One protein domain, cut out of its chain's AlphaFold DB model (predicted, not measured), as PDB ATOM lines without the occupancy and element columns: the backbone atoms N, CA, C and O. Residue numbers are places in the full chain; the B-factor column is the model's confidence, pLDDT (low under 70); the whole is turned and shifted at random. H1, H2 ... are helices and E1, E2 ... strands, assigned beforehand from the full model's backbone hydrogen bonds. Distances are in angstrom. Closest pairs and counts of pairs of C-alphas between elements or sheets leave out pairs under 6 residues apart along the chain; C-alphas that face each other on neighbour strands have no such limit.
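What this domain is: This is residues 4 to 129 of the 134 residues of an uncharacterized protein of Alteromonadaceae bacterium (UniProt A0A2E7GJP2). A small twisted sheet of three strands has two crossed helices, H4 and H5, over one face, and H2 crosses both of these while only grazing the sheet. H1 folds back along H2 as the other half of a helical hairpin; the short helices H3 and H7 lie near the start of H1, and the short H6 lies beyond the opposite end of the sheet. The printed part has 126 residues with seven named helices and three named strands, in the order H1 H2 H3 E1 H4 H5 E2 H6 E3 H7; the sheet runs E1 E3 E2, antiparallel throughout, and the class is mixed, helices and strands. It is compact, with a radius of gyration of the C-alphas of 15.1 A and spans of 46 by 34 by 27 A.

How they stand to each other: Start with H1, residues 4 to 17, and H2, residues 30 to 42: they touch as a helical hairpin, at a shallow tilt of 4 degrees, opposite ways, with Gln 5 and Leu 40 the closest C-alphas at 6.5 A. H2 is the hub, touching three helices. H3, residues 45 to 50, is close to but not clearly touching H1, the C-alphas of Leu 4 and Leu 48 being the closest at 7.3 A. Next look at H4, residues 61 to 71, which follows the edge strand E1, residues 54 to 58. H4 only just touches H2, with 3 pairs of C-alphas within 8 A; the closest are those of Tyr 38 and Phe 68, 6.7 A apart. H5, residues 80 to 92, touches H2 about perpendicular at 80 degrees, with the C-alphas of Ala 32 and Ala 86 closest at 4.2 A. H5 touches H4 at 90 degrees, about perpendicular, the closest C-alphas being those of Ala 62 and Pro 80 at 5.0 A. The edge strand E2, residues 96 to 102, and the inner strand E3, residues 117 to 123, are antiparallel at 155 degrees; look for N 99 and O 120 within hydrogen-bond range at 2.9 A. E1 and E3 are antiparallel at 150 degrees, with N 56 and O 121 at 2.8 A. E1, H4 H5 and E2 form a split strand-helix-strand unit, two strands running the same way with E3 between them in the sheet; its crossover is right-handed. H4 and H5 are on the same face, at heights over the sheet of 10.8 A and 8.9 A. H6, residues 105 to 110, touches no helix and is not on the sheet. H7, residues 125 to 129, touches residues 4 to 8 of H1, with the C-alphas of Met 8 and Phe 128 closest at 6.4 A. In each of the seven helices every O i to N i+4 pair is within hydrogen-bond range.

Where its parts are: Find C-alpha 4 at (140.022, 149.055, 149.047); from there H1 runs 20.4 A to Ser 17. H2 covers 19.0 A from Lys 30 to Glu 42, H4 15.5 A from Leu 61 to Phe 71, and H5 18.2 A from Pro 80 to Tyr 92. E1 spans 13.4 A. E2 begins at C-alpha 96, (151.345, 158.389, 148.254), and spans 19.3 A, as does E3. H7 ends at C-alpha 129, (144.407, 146.956, 144.791).

The domain as a whole: The two C-alphas farthest apart are those of Glu 23 and Asp 109, at 47.9 A, while those of Leu 4 and Gly 129, first and last printed, are 6.5 A apart. The printed part has no cut. The link from H1 to H2, residues 18 to 29, is long. The mean pLDDT of the printed part is 90.4, and residue 129 alone is under 70.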
ATOM      1  N   LEU A   4     138.717 148.448 149.334       85.75
ATOM      2  CA  LEU A   4     140.022 149.055 149.047       85.75
ATOM      3  C   LEU A   4     140.389 150.137 150.074       85.75
ATOM      4  O   LEU A   4     141.453 150.069 150.678       85.75
ATOM      5  N   GLN A   5     139.473 151.066 150.369       85.31
ATOM      6  CA  GLN A   5     139.671 152.088 151.405       85.31
ATOM      7  C   GLN A   5     139.917 151.464 152.781       85.31
ATOM      8  O   GLN A   5     140.760 151.950 153.530       85.31
ATOM      9  N   LYS A   6     139.201 150.385 153.130       87.25
ATOM     10  CA  LYS A   6     139.434 149.658 154.389       87.25
ATOM     11  C   LYS A   6     140.842 149.072 154.441       87.25
ATOM     12  O   LYS A   6     141.494 149.218 155.463       87.25
ATOM     13  N   ARG A   7     141.315 148.459 153.352       87.88
ATOM     14  CA  ARG A   7     142.673 147.908 153.268       87.88
ATOM     15  C   ARG A   7     143.734 148.994 153.415       87.88
ATOM     16  O   ARG A   7     144.612 148.864 154.258       87.88
ATOM     17  N   MET A   8     143.614 150.073 152.645       90.88
ATOM     18  CA  MET A   8     144.517 151.220 152.743       90.88
ATOM     19  C   MET A   8     144.536 151.795 154.164       90.88
ATOM     20  O   MET A   8     145.593 152.113 154.696       90.88
ATOM     21  N   PHE A   9     143.375 151.875 154.816       90.62
ATOM     22  CA  PHE A   9     143.289 152.326 156.200       90.62
ATOM     23  C   PHE A   9     143.909 151.337 157.198       90.62
ATOM     24  O   PHE A   9     144.566 151.762 158.142       90.62
ATOM     25  N   SER A  10     143.758 150.027 156.995       89.81
ATOM     26  CA  SER A  10     144.429 149.011 157.815       89.81
ATOM     27  C   SER A  10     145.953 149.109 157.727       89.81
ATOM     28  O   SER A  10     146.613 149.029 158.760       89.81
ATOM     29  N   GLU A  11     146.500 149.356 156.536       90.44
ATOM     30  CA  GLU A  11     147.934 149.613 156.341       90.44
ATOM     31  C   GLU A  11     148.390 150.868 157.098       90.44
ATOM     32  O   GLU A  11     149.384 150.829 157.820       90.44
ATOM     33  N   LEU A  12     147.616 151.960 157.047       92.31
ATOM     34  CA  LEU A  12     147.903 153.156 157.850       92.31
ATOM     35  C   LEU A  12     147.940 152.855 159.354       92.31
ATOM     36  O   LEU A  12     148.796 153.381 160.062       92.31
ATOM     37  N   LEU A  13     147.030 152.020 159.861       90.62
ATOM     38  CA  LEU A  13     147.023 151.639 161.275       90.62
ATOM     39  C   LEU A  13     148.219 150.757 161.650       90.62
ATOM     40  O   LEU A  13     148.758 150.922 162.741       90.62
ATOM     41  N   MET A  14     148.643 149.854 160.759       92.00
ATOM     42  CA  MET A  14     149.856 149.057 160.955       92.00
ATOM     43  C   MET A  14     151.083 149.966 161.038       92.00
ATOM     44  O   MET A  14     151.819 149.912 162.015       92.00
ATOM     45  N   TRP A  15     151.284 150.855 160.067       91.69
ATOM     46  CA  TRP A  15     152.415 151.784 160.091       91.69
ATOM     47  C   TRP A  15     152.346 152.792 161.243       91.69
ATOM     48  O   TRP A  15     153.377 153.206 161.768       91.69
ATOM     49  N   GLY A  16     151.139 153.151 161.683       89.94
ATOM     50  CA  GLY A  16     150.917 153.989 162.859       89.94
ATOM     51  C   GLY A  16     151.291 153.339 164.192       89.94
ATOM     52  O   GLY A  16     151.455 154.061 165.172       89.94
ATOM     53  N   SER A  17     151.445 152.012 164.252       89.31
ATOM     54  CA  SER A  17     151.887 151.304 165.462       89.31
ATOM     55  C   SER A  17     153.387 150.989 165.478       89.31
ATOM     56  O   SER A  17     153.903 150.570 166.513       89.31
ATOM     57  N   ILE A  18     154.094 151.228 164.368       91.62
ATOM     58  CA  ILE A  18     155.534 150.981 164.234       91.62
ATOM     59  C   ILE A  18     156.319 152.200 164.728       91.62
ATOM     60  O   ILE A  18     156.069 153.335 164.309       91.62
ATOM     61  N   THR A  19     157.287 151.967 165.614       89.25
ATOM     62  CA  THR A  19     158.233 152.989 166.075       89.25
ATOM     63  C   THR A  19     159.362 153.197 165.070       89.25
ATOM     64  O   THR A  19     159.715 152.292 164.315       89.25
ATOM     65  N   THR A  20     159.939 154.395 165.050       86.38
ATOM     66  CA  THR A  20     161.156 154.681 164.282       86.38
ATOM     67  C   THR A  20     162.330 153.839 164.788       86.38
ATOM     68  O   THR A  20     162.323 153.385 165.931       86.38
ATOM     69  N   GLU A  21     163.357 153.636 163.955       83.56
ATOM     70  CA  GLU A  21     164.545 152.837 164.313       83.56
ATOM     71  C   GLU A  21     165.286 153.375 165.546       83.56
ATOM     72  O   GLU A  21     165.923 152.619 166.272       83.56
ATOM     73  N   ASP A  22     165.195 154.683 165.793       85.50
ATOM     74  CA  ASP A  22     165.777 155.340 166.963       85.50
ATOM     75  C   ASP A  22     164.846 155.355 168.190       85.50
ATOM     76  O   ASP A  22     165.205 155.940 169.212       85.50
ATOM     77  N   GLU A  23     163.658 154.747 168.083       81.44
ATOM     78  CA  GLU A  23     162.598 154.662 169.100       81.44
ATOM     79  C   GLU A  23     162.112 156.020 169.644       81.44
ATOM     80  O   GLU A  23     161.403 156.088 170.650       81.44
ATOM     81  N   LYS A  24     162.447 157.133 168.975       81.69
ATOM     82  CA  LYS A  24     162.059 158.485 169.416       81.69
ATOM     83  C   LYS A  24     160.660 158.898 168.970       81.69
ATOM     84  O   LYS A  24     160.185 159.963 169.367       81.69
ATOM     85  N   GLY A  25     159.995 158.088 168.152       82.81
ATOM     86  CA  GLY A  25     158.650 158.367 167.672       82.81
ATOM     87  C   GLY A  25     158.032 157.204 166.908       82.81
ATOM     88  O   GLY A  25     158.555 156.093 166.892       82.81
ATOM     89  N   TYR A  26     156.898 157.483 166.272       87.62
ATOM     90  CA  TYR A  26     156.206 156.559 165.376       87.62
ATOM     91  C   TYR A  26     156.502 156.912 163.922       87.62
ATOM     92  O   TYR A  26     156.651 158.092 163.595       87.62
ATOM     93  N   VAL A  27     156.526 155.902 163.052       90.25
ATOM     94  CA  VAL A  27     156.716 156.085 161.604       90.25
ATOM     95  C   VAL A  27     155.646 157.015 161.025       90.25
ATOM     96  O   VAL A  27     155.963 157.926 160.259       90.25
ATOM     97  N   LEU A  28     154.385 156.836 161.435       92.12
ATOM     98  CA  LEU A  28     153.320 157.797 161.161       92.12
ATOM     99  C   LEU A  28     152.973 158.585 162.418       92.12
ATOM    100  O   LEU A  28     152.499 158.040 163.414       92.12
ATOM    101  N   ASN A  29     153.116 159.906 162.342       90.12
ATOM    102  CA  ASN A  29     152.551 160.774 163.364       90.12
ATOM    103  C   ASN A  29     151.011 160.830 163.243       90.12
ATOM    104  O   ASN A  29     150.423 160.548 162.195       90.12
ATOM    105  N   LYS A  30     150.333 161.245 164.322       91.56
ATOM    106  CA  LYS A  30     148.861 161.332 164.367       91.56
ATOM    107  C   LYS A  30     148.277 162.171 163.224       91.56
ATOM    108  O   LYS A  30     147.195 161.861 162.729       91.56
ATOM    109  N   PHE A  31     148.974 163.229 162.816       95.19
ATOM    110  CA  PHE A  31     148.503 164.101 161.747       95.19
ATOM    111  C   PHE A  31     148.613 163.445 160.367       95.19
ATOM    112  O   PHE A  31     147.700 163.602 159.567       95.19
ATOM    113  N   ALA A  32     149.651 162.646 160.110       96.19
ATOM    114  CA  ALA A  32     149.792 161.866 158.881       96.19
ATOM    115  C   ALA A  32     148.606 160.913 158.683       96.19
ATOM    116  O   ALA A  32     148.037 160.854 157.597       96.19
ATOM    117  N   ILE A  33     148.158 160.244 159.752       95.12
ATOM    118  CA  ILE A  33     146.974 159.370 159.713       95.12
ATOM    119  C   ILE A  33     145.706 160.175 159.390       95.12
ATOM    120  O   ILE A  33     144.899 159.760 158.556       95.12
ATOM    121  N   GLN A  34     145.525 161.341 160.020       95.44
ATOM    122  CA  GLN A  34     144.381 162.219 159.747       95.44
ATOM    123  C   GLN A  34     144.384 162.715 158.296       95.44
ATOM    124  O   GLN A  34     143.351 162.662 157.631       95.44
ATOM    125  N   LEU A  35     145.544 163.138 157.794       96.75
ATOM    126  CA  LEU A  35     145.707 163.637 156.433       96.75
ATOM    127  C   LEU A  35     145.475 162.531 155.393       96.75
ATOM    128  O   LEU A  35     144.771 162.745 154.411       96.75
ATOM    129  N   ALA A  36     145.984 161.324 155.635       95.38
ATOM    130  CA  ALA A  36     145.709 160.171 154.783       95.38
ATOM    131  C   ALA A  36     144.222 159.787 154.788       95.38
ATOM    132  O   ALA A  36     143.668 159.446 153.746       95.38
ATOM    133  N   THR A  37     143.554 159.893 155.939       93.44
ATOM    134  CA  THR A  37     142.105 159.660 156.041       93.44
ATOM    135  C   THR A  37     141.320 160.676 155.218       93.44
ATOM    136  O   THR A  37     140.404 160.281 154.501       93.44
ATOM    137  N   TYR A  38     141.697 161.957 155.275       95.12
ATOM    138  CA  TYR A  38     141.120 162.997 154.422       95.12
ATOM    139  C   TYR A  38     141.225 162.612 152.941       95.12
ATOM    140  O   TYR A  38     140.205 162.516 152.268       95.12
ATOM    141  N   PHE A  39     142.422 162.269 152.464       94.44
ATOM    142  CA  PHE A  39     142.608 161.860 151.072       94.44
ATOM    143  C   PHE A  39     141.768 160.639 150.681       94.44
ATOM    144  O   PHE A  39     141.190 160.616 149.600       94.44
ATOM    145  N   LEU A  40     141.643 159.641 151.561       91.62
ATOM    146  CA  LEU A  40     140.779 158.484 151.311       91.62
ATOM    147  C   LEU A  40     139.294 158.858 151.229       91.62
ATOM    148  O   LEU A  40     138.552 158.183 150.517       91.62
ATOM    149  N   CYS A  41     138.856 159.876 151.970       90.62
ATOM    150  CA  CYS A  41     137.479 160.367 151.959       90.62
ATOM    151  C   CYS A  41     137.138 161.169 150.699       90.62
ATOM    152  O   CYS A  41     135.984 161.127 150.279       90.62
ATOM    153  N   GLU A  42     138.118 161.836 150.091       90.31
ATOM    154  CA  GLU A  42     137.938 162.598 148.845       90.31
ATOM    155  C   GLU A  42     137.813 161.695 147.606       90.31
ATOM    156  O   GLU A  42     137.354 162.146 146.559       90.31
ATOM    157  N   LEU A  43     138.189 160.414 147.715       88.56
ATOM    158  CA  LEU A  43     138.103 159.463 146.609       88.56
ATOM    159  C   LEU A  43     136.657 159.218 146.174       88.56
ATOM    160  O   LEU A  43     135.796 158.791 146.953       88.56
ATOM    161  N   THR A  44     136.416 159.392 144.881       86.38
ATOM    162  CA  THR A  44     135.132 159.106 144.251       86.38
ATOM    163  C   THR A  44     134.924 157.604 144.056       86.38
ATOM    164  O   THR A  44     135.846 156.784 144.073       86.38
ATOM    165  N   ARG A  45     133.666 157.207 143.831       82.19
ATOM    166  CA  ARG A  45     133.328 155.804 143.556       82.19
ATOM    167  C   ARG A  45     134.005 155.281 142.286       82.19
ATOM    168  O   ARG A  45     134.389 154.118 142.266       82.19
ATOM    169  N   GLU A  46     134.122 156.113 141.255       83.38
ATOM    170  CA  GLU A  46     134.720 155.744 139.969       83.38
ATOM    171  C   GLU A  46     136.214 155.446 140.113       83.38
ATOM    172  O   GLU A  46     136.668 154.370 139.727       83.38
ATOM    173  N   GLU A  47     136.955 156.338 140.767       84.56
ATOM    174  CA  GLU A  47     138.386 156.161 141.039       84.56
ATOM    175  C   GLU A  47     138.662 154.879 141.827       84.56
ATOM    176  O   GLU A  47     139.557 154.098 141.504       84.56
ATOM    177  N   LEU A  48     137.827 154.609 142.829       81.06
ATOM    178  CA  LEU A  48     137.924 153.400 143.632       81.06
ATOM    179  C   LEU A  48     137.607 152.116 142.855       81.06
ATOM    180  O   LEU A  48     138.125 151.055 143.203       81.06
ATOM    181  N   THR A  49     136.732 152.183 141.850       80.38
ATOM    182  CA  THR A  49     136.410 151.045 140.982       80.38
ATOM    183  C   THR A  49     137.522 150.786 139.973       80.38
ATOM    184  O   THR A  49     137.864 149.628 139.748       80.38
ATOM    185  N   ASN A  50     138.109 151.843 139.414       80.62
ATOM    186  CA  ASN A  50     139.191 151.732 138.441       80.62
ATOM    187  C   ASN A  50     140.510 151.283 139.083       80.62
ATOM    188  O   ASN A  50     141.377 150.774 138.379       80.62
ATOM    189  N   LYS A  51     140.659 151.459 140.408       79.56
ATOM    190  CA  LYS A  51     141.851 151.097 141.204       79.56
ATOM    191  C   LYS A  51     143.158 151.725 140.702       79.56
ATOM    192  O   LYS A  51     144.225 151.338 141.163       79.56
ATOM    193  N   SER A  52     143.074 152.686 139.788       83.44
ATOM    194  CA  SER A  52     144.201 153.445 139.263       83.44
ATOM    195  C   SER A  52     144.656 154.484 140.276       83.44
ATOM    196  O   SER A  52     143.850 154.976 141.068       83.44
ATOM    197  N   ASN A  53     145.930 154.868 140.223       88.81
ATOM    198  CA  ASN A  53     146.434 155.950 141.069       88.81
ATOM    199  C   ASN A  53     145.646 157.249 140.830       88.81
ATOM    200  O   ASN A  53     145.293 157.575 139.694       88.81
ATOM    201  N   VAL A  54     145.380 157.989 141.905       91.12
ATOM    202  CA  VAL A  54     144.592 159.230 141.860       91.12
ATOM    203  C   VAL A  54     145.491 160.411 142.137       91.12
ATOM    204  O   VAL A  54     146.275 160.387 143.080       91.12
ATOM    205  N   ASN A  55     145.354 161.444 141.318       91.62
ATOM    206  CA  ASN A  55     146.167 162.641 141.382       91.62
ATOM    207  C   ASN A  55     145.335 163.827 141.861       91.62
ATOM    208  O   ASN A  55     144.403 164.245 141.180       91.62
ATOM    209  N   THR A  56     145.741 164.422 142.977       92.44
ATOM    210  CA  THR A  56     145.166 165.666 143.493       92.44
ATOM    211  C   THR A  56     146.209 166.773 143.426       92.44
ATOM    212  O   THR A  56     147.384 166.563 143.731       92.44
ATOM    213  N   GLN A  57     145.790 167.962 143.007       92.50
ATOM    214  CA  GLN A  57     146.675 169.102 142.798       92.50
ATOM    215  C   GLN A  57     146.404 170.202 143.816       92.50
ATOM    216  O   GLN A  57     145.255 170.560 144.059       92.50
ATOM    217  N   TYR A  58     147.476 170.766 144.364       93.06
ATOM    218  CA  TYR A  58     147.424 171.883 145.300       93.06
ATOM    219  C   TYR A  58     148.470 172.924 144.932       93.06
ATOM    220  O   TYR A  58     149.586 172.581 144.549       93.06
ATOM    221  N   GLU A  59     148.138 174.200 145.092       92.06
ATOM    222  CA  GLU A  59     149.074 175.291 144.810       92.06
ATOM    223  C   GLU A  59     150.283 175.239 145.753       92.06
ATOM    224  O   GLU A  59     151.433 175.251 145.323       92.06
ATOM    225  N   THR A  60     150.026 175.101 147.056       94.00
ATOM    226  CA  THR A  60     151.054 175.121 148.102       94.00
ATOM    227  C   THR A  60     150.739 174.134 149.223       94.00
ATOM    228  O   THR A  60     149.628 173.619 149.343       94.00
ATOM    229  N   LEU A  61     151.711 173.908 150.115       95.88
ATOM    230  CA  LEU A  61     151.479 173.162 151.358       95.88
ATOM    231  C   LEU A  61     150.442 173.853 152.258       95.88
ATOM    232  O   LEU A  61     149.712 173.174 152.973       95.88
ATOM    233  N   ALA A  62     150.362 175.189 152.208       95.19
ATOM    234  CA  ALA A  62     149.341 175.944 152.928       95.19
ATOM    235  C   ALA A  62     147.942 175.647 152.373       95.19
ATOM    236  O   ALA A  62     147.019 175.446 153.153       95.19
ATOM    237  N   ALA A  63     147.803 175.519 151.048       94.88
ATOM    238  CA  ALA A  63     146.539 175.120 150.435       94.88
ATOM    239  C   ALA A  63     146.108 173.717 150.893       94.88
ATOM    240  O   ALA A  63     144.965 173.542 151.301       94.88
ATOM    241  N   VAL A  64     147.016 172.732 150.918       96.50
ATOM    242  CA  VAL A  64     146.709 171.391 151.467       96.50
ATOM    243  C   VAL A  64     146.204 171.498 152.910       96.50
ATOM    244  O   VAL A  64     145.191 170.892 153.256       96.50
ATOM    245  N   GLY A  65     146.887 172.293 153.742       97.12
ATOM    246  CA  GLY A  65     146.496 172.529 155.132       97.12
ATOM    247  C   GLY A  65     145.118 173.174 155.270       97.12
ATOM    248  O   GLY A  65     144.333 172.739 156.108       97.12
ATOM    249  N   HIS A  66     144.802 174.140 154.408       96.94
ATOM    250  CA  HIS A  66     143.501 174.802 154.348       96.94
ATOM    251  C   HIS A  66     142.374 173.840 153.947       96.94
ATOM    252  O   HIS A  66     141.366 173.728 154.645       96.94
ATOM    253  N   HIS A  67     142.556 173.080 152.862       96.31
ATOM    254  CA  HIS A  67     141.573 172.090 152.410       96.31
ATOM    255  C   HIS A  67     141.310 171.020 153.477       96.31
ATOM    256  O   HIS A  67     140.152 170.712 153.768       96.31
ATOM    257  N   PHE A  68     142.369 170.506 154.110       97.06
ATOM    258  CA  PHE A  68     142.241 169.571 155.224       97.06
ATOM    259  C   PHE A  68     141.492 170.194 156.412       97.06
ATOM    260  O   PHE A  68     140.573 169.571 156.941       97.06
ATOM    261  N   SER A  69     141.869 171.402 156.844       97.00
ATOM    262  CA  SER A  69     141.241 172.061 157.996       97.00
ATOM    263  C   SER A  69     139.758 172.329 157.757       97.00
ATOM    264  O   SER A  69     138.955 172.079 158.655       97.00
ATOM    265  N   ASN A  70     139.376 172.728 156.541       96.81
ATOM    266  CA  ASN A  70     137.974 172.874 156.152       96.81
ATOM    267  C   ASN A  70     137.216 171.540 156.243       96.81
ATOM    268  O   ASN A  70     136.140 171.487 156.836       96.81
ATOM    269  N   PHE A  71     137.787 170.450 155.715       95.19
ATOM    270  CA  PHE A  71     137.203 169.107 155.829       95.19
ATOM    271  C   PHE A  71     137.046 168.667 157.293       95.19
ATOM    272  O   PHE A  71     136.015 168.121 157.684       95.19
ATOM    273  N   ALA A  72     138.059 168.926 158.122       94.56
ATOM    274  CA  ALA A  72     138.080 168.564 159.535       94.56
ATOM    275  C   ALA A  72     137.280 169.528 160.434       94.56
ATOM    276  O   ALA A  72     137.191 169.292 161.642       94.56
ATOM    277  N   ASN A  73     136.712 170.598 159.863       95.25
ATOM    278  CA  ASN A  73     136.040 171.688 160.568       95.25
ATOM    279  C   ASN A  73     136.907 172.303 161.687       95.25
ATOM    280  O   ASN A  73     136.451 172.530 162.811       95.25
ATOM    281  N   TRP A  74     138.194 172.511 161.402       95.81
ATOM    282  CA  TRP A  74     139.117 173.210 162.293       95.81
ATOM    283  C   TRP A  74     138.984 174.718 162.103       95.81
ATOM    284  O   TRP A  74     138.793 175.199 160.993       95.81
ATOM    285  N   GLN A  75     139.107 175.471 163.198       93.94
ATOM    286  CA  GLN A  75     139.056 176.936 163.134       93.94
ATOM    287  C   GLN A  75     140.305 177.544 162.487       93.94
ATOM    288  O   GLN A  75     140.227 178.632 161.924       93.94
ATOM    289  N   GLU A  76     141.440 176.850 162.576       95.06
ATOM    290  CA  GLU A  76     142.717 177.293 162.026       95.06
ATOM    291  C   GLU A  76     143.249 176.291 160.997       95.06
ATOM    292  O   GLU A  76     143.108 175.067 161.138       95.06
ATOM    293  N   ASP A  77     143.900 176.828 159.967       96.38
ATOM    294  CA  ASP A  77     144.550 176.038 158.930       96.38
ATOM    295  C   ASP A  77     145.729 175.244 159.503       96.38
ATOM    296  O   ASP A  77     146.527 175.741 160.306       96.38
ATOM    297  N   ALA A  78     145.873 173.992 159.070       96.50
ATOM    298  CA  ALA A  78     147.021 173.192 159.455       96.50
ATOM    299  C   ALA A  78     148.312 173.826 158.913       96.50
ATOM    300  O   ALA A  78     148.452 174.080 157.716       96.50
ATOM    301  N   ALA A  79     149.275 174.056 159.807       96.81
ATOM    302  CA  ALA A  79     150.510 174.742 159.455       96.81
ATOM    303  C   ALA A  79     151.299 173.998 158.346       96.81
ATOM    304  O   ALA A  79     151.429 172.768 158.407       96.81
ATOM    305  N   PRO A  80     151.893 174.709 157.365       97.00
ATOM    306  CA  PRO A  80     152.560 174.084 156.216       97.00
ATOM    307  C   PRO A  80     153.699 173.121 156.571       97.00
ATOM    308  O   PRO A  80     153.897 172.117 155.889       97.00
ATOM    309  N   ASN A  81     154.451 173.400 157.639       96.88
ATOM    310  CA  ASN A  81     155.506 172.512 158.136       96.88
ATOM    311  C   ASN A  81     154.935 171.173 158.620       96.88
ATOM    312  O   ASN A  81     155.467 170.120 158.287       96.88
ATOM    313  N   ARG A  82     153.804 171.214 159.327       96.56
ATOM    314  CA  ARG A  82     153.106 170.024 159.814       96.56
ATOM    315  C   ARG A  82     152.531 169.198 158.660       96.56
ATOM    316  O   ARG A  82     152.594 167.973 158.689       96.56
ATOM    317  N   VAL A  83     152.013 169.864 157.623       97.56
ATOM    318  CA  VAL A  83     151.598 169.219 156.364       97.56
ATOM    319  C   VAL A  83     152.778 168.544 155.682       97.56
ATOM    320  O   VAL A  83     152.670 167.377 155.317       97.56
ATOM    321  N   LYS A  84     153.912 169.238 155.551       97.12
ATOM    322  CA  LYS A  84     155.125 168.666 154.960       97.12
ATOM    323  C   LYS A  84     155.557 167.395 155.690       97.12
ATOM    324  O   LYS A  84     155.735 166.372 155.046       97.12
ATOM    325  N   GLU A  85     155.685 167.453 157.014       96.38
ATOM    326  CA  GLU A  85     156.082 166.301 157.832       96.38
ATOM    327  C   GLU A  85     155.123 165.116 157.659       96.38
ATOM    328  O   GLU A  85     155.561 163.980 157.503       96.38
ATOM    329  N   ALA A  86     153.812 165.369 157.639       97.00
ATOM    330  CA  ALA A  86     152.825 164.323 157.389       97.00
ATOM    331  C   ALA A  86     152.942 163.714 155.986       97.00
ATOM    332  O   ALA A  86     152.874 162.494 155.854       97.00
ATOM    333  N   LEU A  87     153.127 164.534 154.949       97.38
ATOM    334  CA  LEU A  87     153.332 164.038 153.589       97.38
ATOM    335  C   LEU A  87     154.621 163.216 153.484       97.38
ATOM    336  O   LEU A  87     154.590 162.148 152.883       97.38
ATOM    337  N   ASP A  88     155.711 163.655 154.115       96.19
ATOM    338  CA  ASP A  88     156.982 162.925 154.140       96.19
ATOM    339  C   ASP A  88     156.813 161.535 154.795       96.19
ATOM    340  O   ASP A  88     157.268 160.535 154.240       96.19
ATOM    341  N   CYS A  89     156.075 161.439 155.912       95.12
ATOM    342  CA  CYS A  89     155.716 160.157 156.541       95.12
ATOM    343  C   CYS A  89     154.919 159.238 155.596       95.12
ATOM    344  O   CYS A  89     155.178 158.037 155.524       95.12
ATOM    345  N   LEU A  90     153.944 159.785 154.864       96.38
ATOM    346  CA  LEU A  90     153.101 159.005 153.950       96.38
ATOM    347  C   LEU A  90     153.849 158.571 152.682       96.38
ATOM    348  O   LEU A  90     153.583 157.489 152.157       96.38
ATOM    349  N   VAL A  91     154.802 159.381 152.214       95.94
ATOM    350  CA  VAL A  91     155.732 159.007 151.141       95.94
ATOM    351  C   VAL A  91     156.642 157.872 151.596       95.94
ATOM    352  O   VAL A  91     156.828 156.915 150.848       95.94
ATOM    353  N   TYR A  92     157.178 157.947 152.818       93.19
ATOM    354  CA  TYR A  92     158.073 156.927 153.367       93.19
ATOM    355  C   TYR A  92     157.444 155.527 153.355       93.19
ATOM    356  O   TYR A  92     158.094 154.566 152.950       93.19
ATOM    357  N   ILE A  93     156.162 155.414 153.717       92.75
ATOM    358  CA  ILE A  93     155.441 154.130 153.717       92.75
ATOM    359  C   ILE A  93     154.849 153.748 152.348       92.75
ATOM    360  O   ILE A  93     154.112 152.771 152.243       92.75
ATOM    361  N   GLY A  94     155.109 154.533 151.297       92.00
ATOM    362  CA  GLY A  94     154.606 154.271 149.946       92.00
ATOM    363  C   GLY A  94     153.096 154.470 149.767       92.00
ATOM    364  O   GLY A  94     152.536 154.010 148.773       92.00
ATOM    365  N   PHE A  95     152.426 155.158 150.695       94.25
ATOM    366  CA  PHE A  95     150.983 155.406 150.623       94.25
ATOM    367  C   PHE A  95     150.622 156.388 149.501       94.25
ATOM    368  O   PHE A  95     149.600 156.254 148.826       94.25
ATOM    369  N   LEU A  96     151.483 157.385 149.298       96.38
ATOM    370  CA  LEU A  96     151.345 158.389 148.254       96.38
ATOM    371  C   LEU A  96     152.709 158.810 147.713       96.38
ATOM    372  O   LEU A  96     153.752 158.516 148.297       96.38
ATOM    373  N   ARG A  97     152.700 159.554 146.612       96.62
ATOM    374  CA  ARG A  97     153.866 160.253 146.073       96.62
ATOM    375  C   ARG A  97     153.558 161.740 145.969       96.62
ATOM    376  O   ARG A  97     152.482 162.118 145.521       96.62
ATOM    377  N   VAL A  98     154.520 162.587 146.327       96.56
ATOM    378  CA  VAL A  98     154.437 164.036 146.104       96.56
ATOM    379  C   VAL A  98     155.443 164.429 145.034       96.56
ATOM    380  O   VAL A  98     156.621 164.084 145.118       96.56
ATOM    381  N   THR A  99     154.992 165.162 144.022       95.38
ATOM    382  CA  THR A  99     155.861 165.751 142.996       95.38
ATOM    383  C   THR A  99     155.549 167.229 142.825       95.38
ATOM    384  O   THR A  99     154.428 167.667 143.069       95.38
ATOM    385  N   LYS A 100     156.556 168.014 142.435       92.75
ATOM    386  CA  LYS A 100     156.353 169.395 141.998       92.75
ATOM    387  C   LYS A 100     156.313 169.415 140.481       92.75
ATOM    388  O   LYS A 100     157.237 168.903 139.852       92.75
ATOM    389  N   VAL A 101     155.259 169.989 139.921       92.56
ATOM    390  CA  VAL A 101     155.066 170.115 138.471       92.56
ATOM    391  C   VAL A 101     154.755 171.560 138.120       92.56
ATOM    392  O   VAL A 101     154.296 172.313 138.977       92.56
ATOM    393  N   ASP A 102     155.024 171.964 136.884       90.94
ATOM    394  CA  ASP A 102     154.734 173.326 136.444       90.94
ATOM    395  C   ASP A 102     153.221 173.560 136.341       90.94
ATOM    396  O   ASP A 102     152.482 172.726 135.813       90.94
ATOM    397  N   ALA A 103     152.770 174.716 136.825       86.00
ATOM    398  CA  ALA A 103     151.402 175.178 136.643       86.00
ATOM    399  C   ALA A 103     151.151 175.466 135.156       86.00
ATOM    400  O   ALA A 103     151.925 176.186 134.507       86.00
ATOM    401  N   THR A 104     150.049 174.945 134.619       87.06
ATOM    402  CA  THR A 104     149.617 175.257 133.252       87.06
ATOM    403  C   THR A 104     149.177 176.719 133.153       87.06
ATOM    404  O   THR A 104     148.842 177.354 134.154       87.06
ATOM    405  N   SER A 105     149.164 177.283 131.940       84.25
ATOM    406  CA  SER A 105     148.674 178.657 131.750       84.25
ATOM    407  C   SER A 105     147.233 178.816 132.239       84.25
ATOM    408  O   SER A 105     146.944 179.761 132.956       84.25
ATOM    409  N   ASP A 106     146.370 177.839 131.959       85.88
ATOM    410  CA  ASP A 106     144.970 177.853 132.393       85.88
ATOM    411  C   ASP A 106     144.824 177.876 133.925       85.88
ATOM    412  O   ASP A 106     144.036 178.644 134.472       85.88
ATOM    413  N   GLN A 107     145.653 177.113 134.646       83.50
ATOM    414  CA  GLN A 107     145.664 177.128 136.112       83.50
ATOM    415  C   GLN A 107     146.039 178.499 136.680       83.50
ATOM    416  O   GLN A 107     145.445 178.945 137.666       83.50
ATOM    417  N   ARG A 108     146.995 179.182 136.044       82.25
ATOM    418  CA  ARG A 108     147.421 180.520 136.463       82.25
ATOM    419  C   ARG A 108     146.397 181.593 136.125       82.25
ATOM    420  O   ARG A 108     146.136 182.470 136.945       82.25
ATOM    421  N   ASP A 109     145.815 181.500 134.936       83.56
ATOM    422  CA  ASP A 109     144.989 182.560 134.370       83.56
ATOM    423  C   ASP A 109     143.528 182.465 134.848       83.56
ATOM    424  O   ASP A 109     142.898 183.496 135.080       83.56
ATOM    425  N   ASN A 110     143.005 181.249 135.062       82.19
ATOM    426  CA  ASN A 110     141.586 181.011 135.362       82.19
ATOM    427  C   ASN A 110     141.313 180.400 136.746       82.19
ATOM    428  O   ASN A 110     140.234 180.620 137.296       82.19
ATOM    429  N   TYR A 111     142.266 179.672 137.338       76.94
ATOM    430  CA  TYR A 111     142.080 178.998 138.637       76.94
ATOM    431  C   TYR A 111     142.846 179.650 139.796       76.94
ATOM    432  O   TYR A 111     142.809 179.155 140.919       76.94
ATOM    433  N   GLY A 112     143.511 180.779 139.543       76.69
ATOM    434  CA  GLY A 112     144.131 181.600 140.582       76.69
ATOM    435  C   GLY A 112     145.439 181.051 141.153       76.69
ATOM    436  O   GLY A 112     145.898 181.586 142.159       76.69
ATOM    437  N   PHE A 113     146.053 180.045 140.517       81.69
ATOM    438  CA  PHE A 113     147.366 179.531 140.909       81.69
ATOM    439  C   PHE A 113     148.439 180.574 140.578       81.69
ATOM    440  O   PHE A 113     148.766 180.818 139.420       81.69
ATOM    441  N   ARG A 114     148.993 181.226 141.594       77.69
ATOM    442  CA  ARG A 114     149.997 182.286 141.433       77.69
ATOM    443  C   ARG A 114     151.398 181.718 141.272       77.69
ATOM    444  O   ARG A 114     152.241 182.336 140.617       77.69
ATOM    445  N   ASP A 115     151.643 180.552 141.858       79.19
ATOM    446  CA  ASP A 115     152.938 179.894 141.789       79.19
ATOM    447  C   ASP A 115     153.182 179.217 140.437       79.19
ATOM    448  O   ASP A 115     152.302 178.623 139.815       79.19
ATOM    449  N   LYS A 116     154.439 179.281 139.978       81.56
ATOM    450  CA  LYS A 116     154.871 178.607 138.742       81.56
ATOM    451  C   LYS A 116     154.857 177.088 138.867       81.56
ATOM    452  O   LYS A 116     154.781 176.418 137.845       81.56
ATOM    453  N   SER A 117     154.957 176.571 140.087       87.75
ATOM    454  CA  SER A 117     154.963 175.143 140.384       87.75
ATOM    455  C   SER A 117     153.862 174.803 141.374       87.75
ATOM    456  O   SER A 117     153.695 175.527 142.352       87.75
ATOM    457  N   ILE A 118     153.213 173.663 141.177       92.69
ATOM    458  CA  ILE A 118     152.173 173.121 142.052       92.69
ATOM    459  C   ILE A 118     152.618 171.786 142.646       92.69
ATOM    460  O   ILE A 118     153.518 171.119 142.130       92.69
ATOM    461  N   LEU A 119     151.972 171.387 143.736       94.06
ATOM    462  CA  LEU A 119     152.107 170.070 144.339       94.06
ATOM    463  C   LEU A 119     151.112 169.111 143.690       94.06
ATOM    464  O   LEU A 119     149.903 169.314 143.764       94.06
ATOM    465  N   LEU A 120     151.631 168.043 143.102       95.31
ATOM    466  CA  LEU A 120     150.863 166.895 142.647       95.31
ATOM    467  C   LEU A 120     151.011 165.776 143.681       95.31
ATOM    468  O   LEU A 120     152.116 165.262 143.888       95.31
ATOM    469  N   ILE A 121     149.904 165.422 144.328       96.38
ATOM    470  CA  ILE A 121     149.803 164.331 145.297       96.38
ATOM    471  C   ILE A 121     149.137 163.146 144.602       96.38
ATOM    472  O   ILE A 121     147.967 163.210 144.243       96.38
ATOM    473  N   GLU A 122     149.891 162.070 144.415       95.94
ATOM    474  CA  GLU A 122     149.445 160.832 143.779       95.94
ATOM    475  C   GLU A 122     149.193 159.761 144.850       95.94
ATOM    476  O   GLU A 122     150.137 159.263 145.464       95.94
ATOM    477  N   LEU A 123     147.937 159.381 145.072       94.06
ATOM    478  CA  LEU A 123     147.559 158.265 145.941       94.06
ATOM    479  C   LEU A 123     147.800 156.935 145.227       94.06
ATOM    480  O   LEU A 123     147.286 156.709 144.129       94.06
ATOM    481  N   LYS A 124     148.550 156.033 145.870       91.50
ATOM    482  CA  LYS A 124     149.011 154.771 145.275       91.50
ATOM    483  C   LYS A 124     148.003 153.628 145.398       91.50
ATOM    484  O   LYS A 124     148.309 152.584 145.960       91.50
ATOM    485  N   LEU A 125     146.792 153.829 144.880       85.56
ATOM    486  CA  LEU A 125     145.687 152.857 144.939       85.56
ATOM    487  C   LEU A 125     146.052 151.490 144.349       85.56
ATOM    488  O   LEU A 125     145.680 150.466 144.924       85.56
ATOM    489  N   GLU A 126     146.821 151.470 143.260       84.25
ATOM    490  CA  GLU A 126     147.228 150.239 142.573       84.25
ATOM    491  C   GLU A 126     148.013 149.314 143.503       84.25
ATOM    492  O   GLU A 126     147.722 148.123 143.562       84.25
ATOM    493  N   THR A 127     148.925 149.871 144.306       79.88
ATOM    494  CA  THR A 127     149.745 149.129 145.277       79.88
ATOM    495  C   THR A 127     148.896 148.351 146.284       79.88
ATOM    496  O   THR A 127     149.295 147.283 146.739       79.88
ATOM    497  N   PHE A 128     147.700 148.847 146.612       79.69
ATOM    498  CA  PHE A 128     146.790 148.208 147.569       79.69
ATOM    499  C   PHE A 128     145.688 147.376 146.890       79.69
ATOM    500  O   PHE A 128     145.044 146.548 147.547       79.69
ATOM    501  N   GLY A 129     145.463 147.582 145.589       68.06
ATOM    502  CA  GLY A 129     144.407 146.956 144.791       68.06
ATOM    503  C   GLY A 129     144.761 145.604 144.158       68.06
ATOM    504  O   GLY A 129     143.867 144.988 143.579       68.06
TER     505      GLY A 129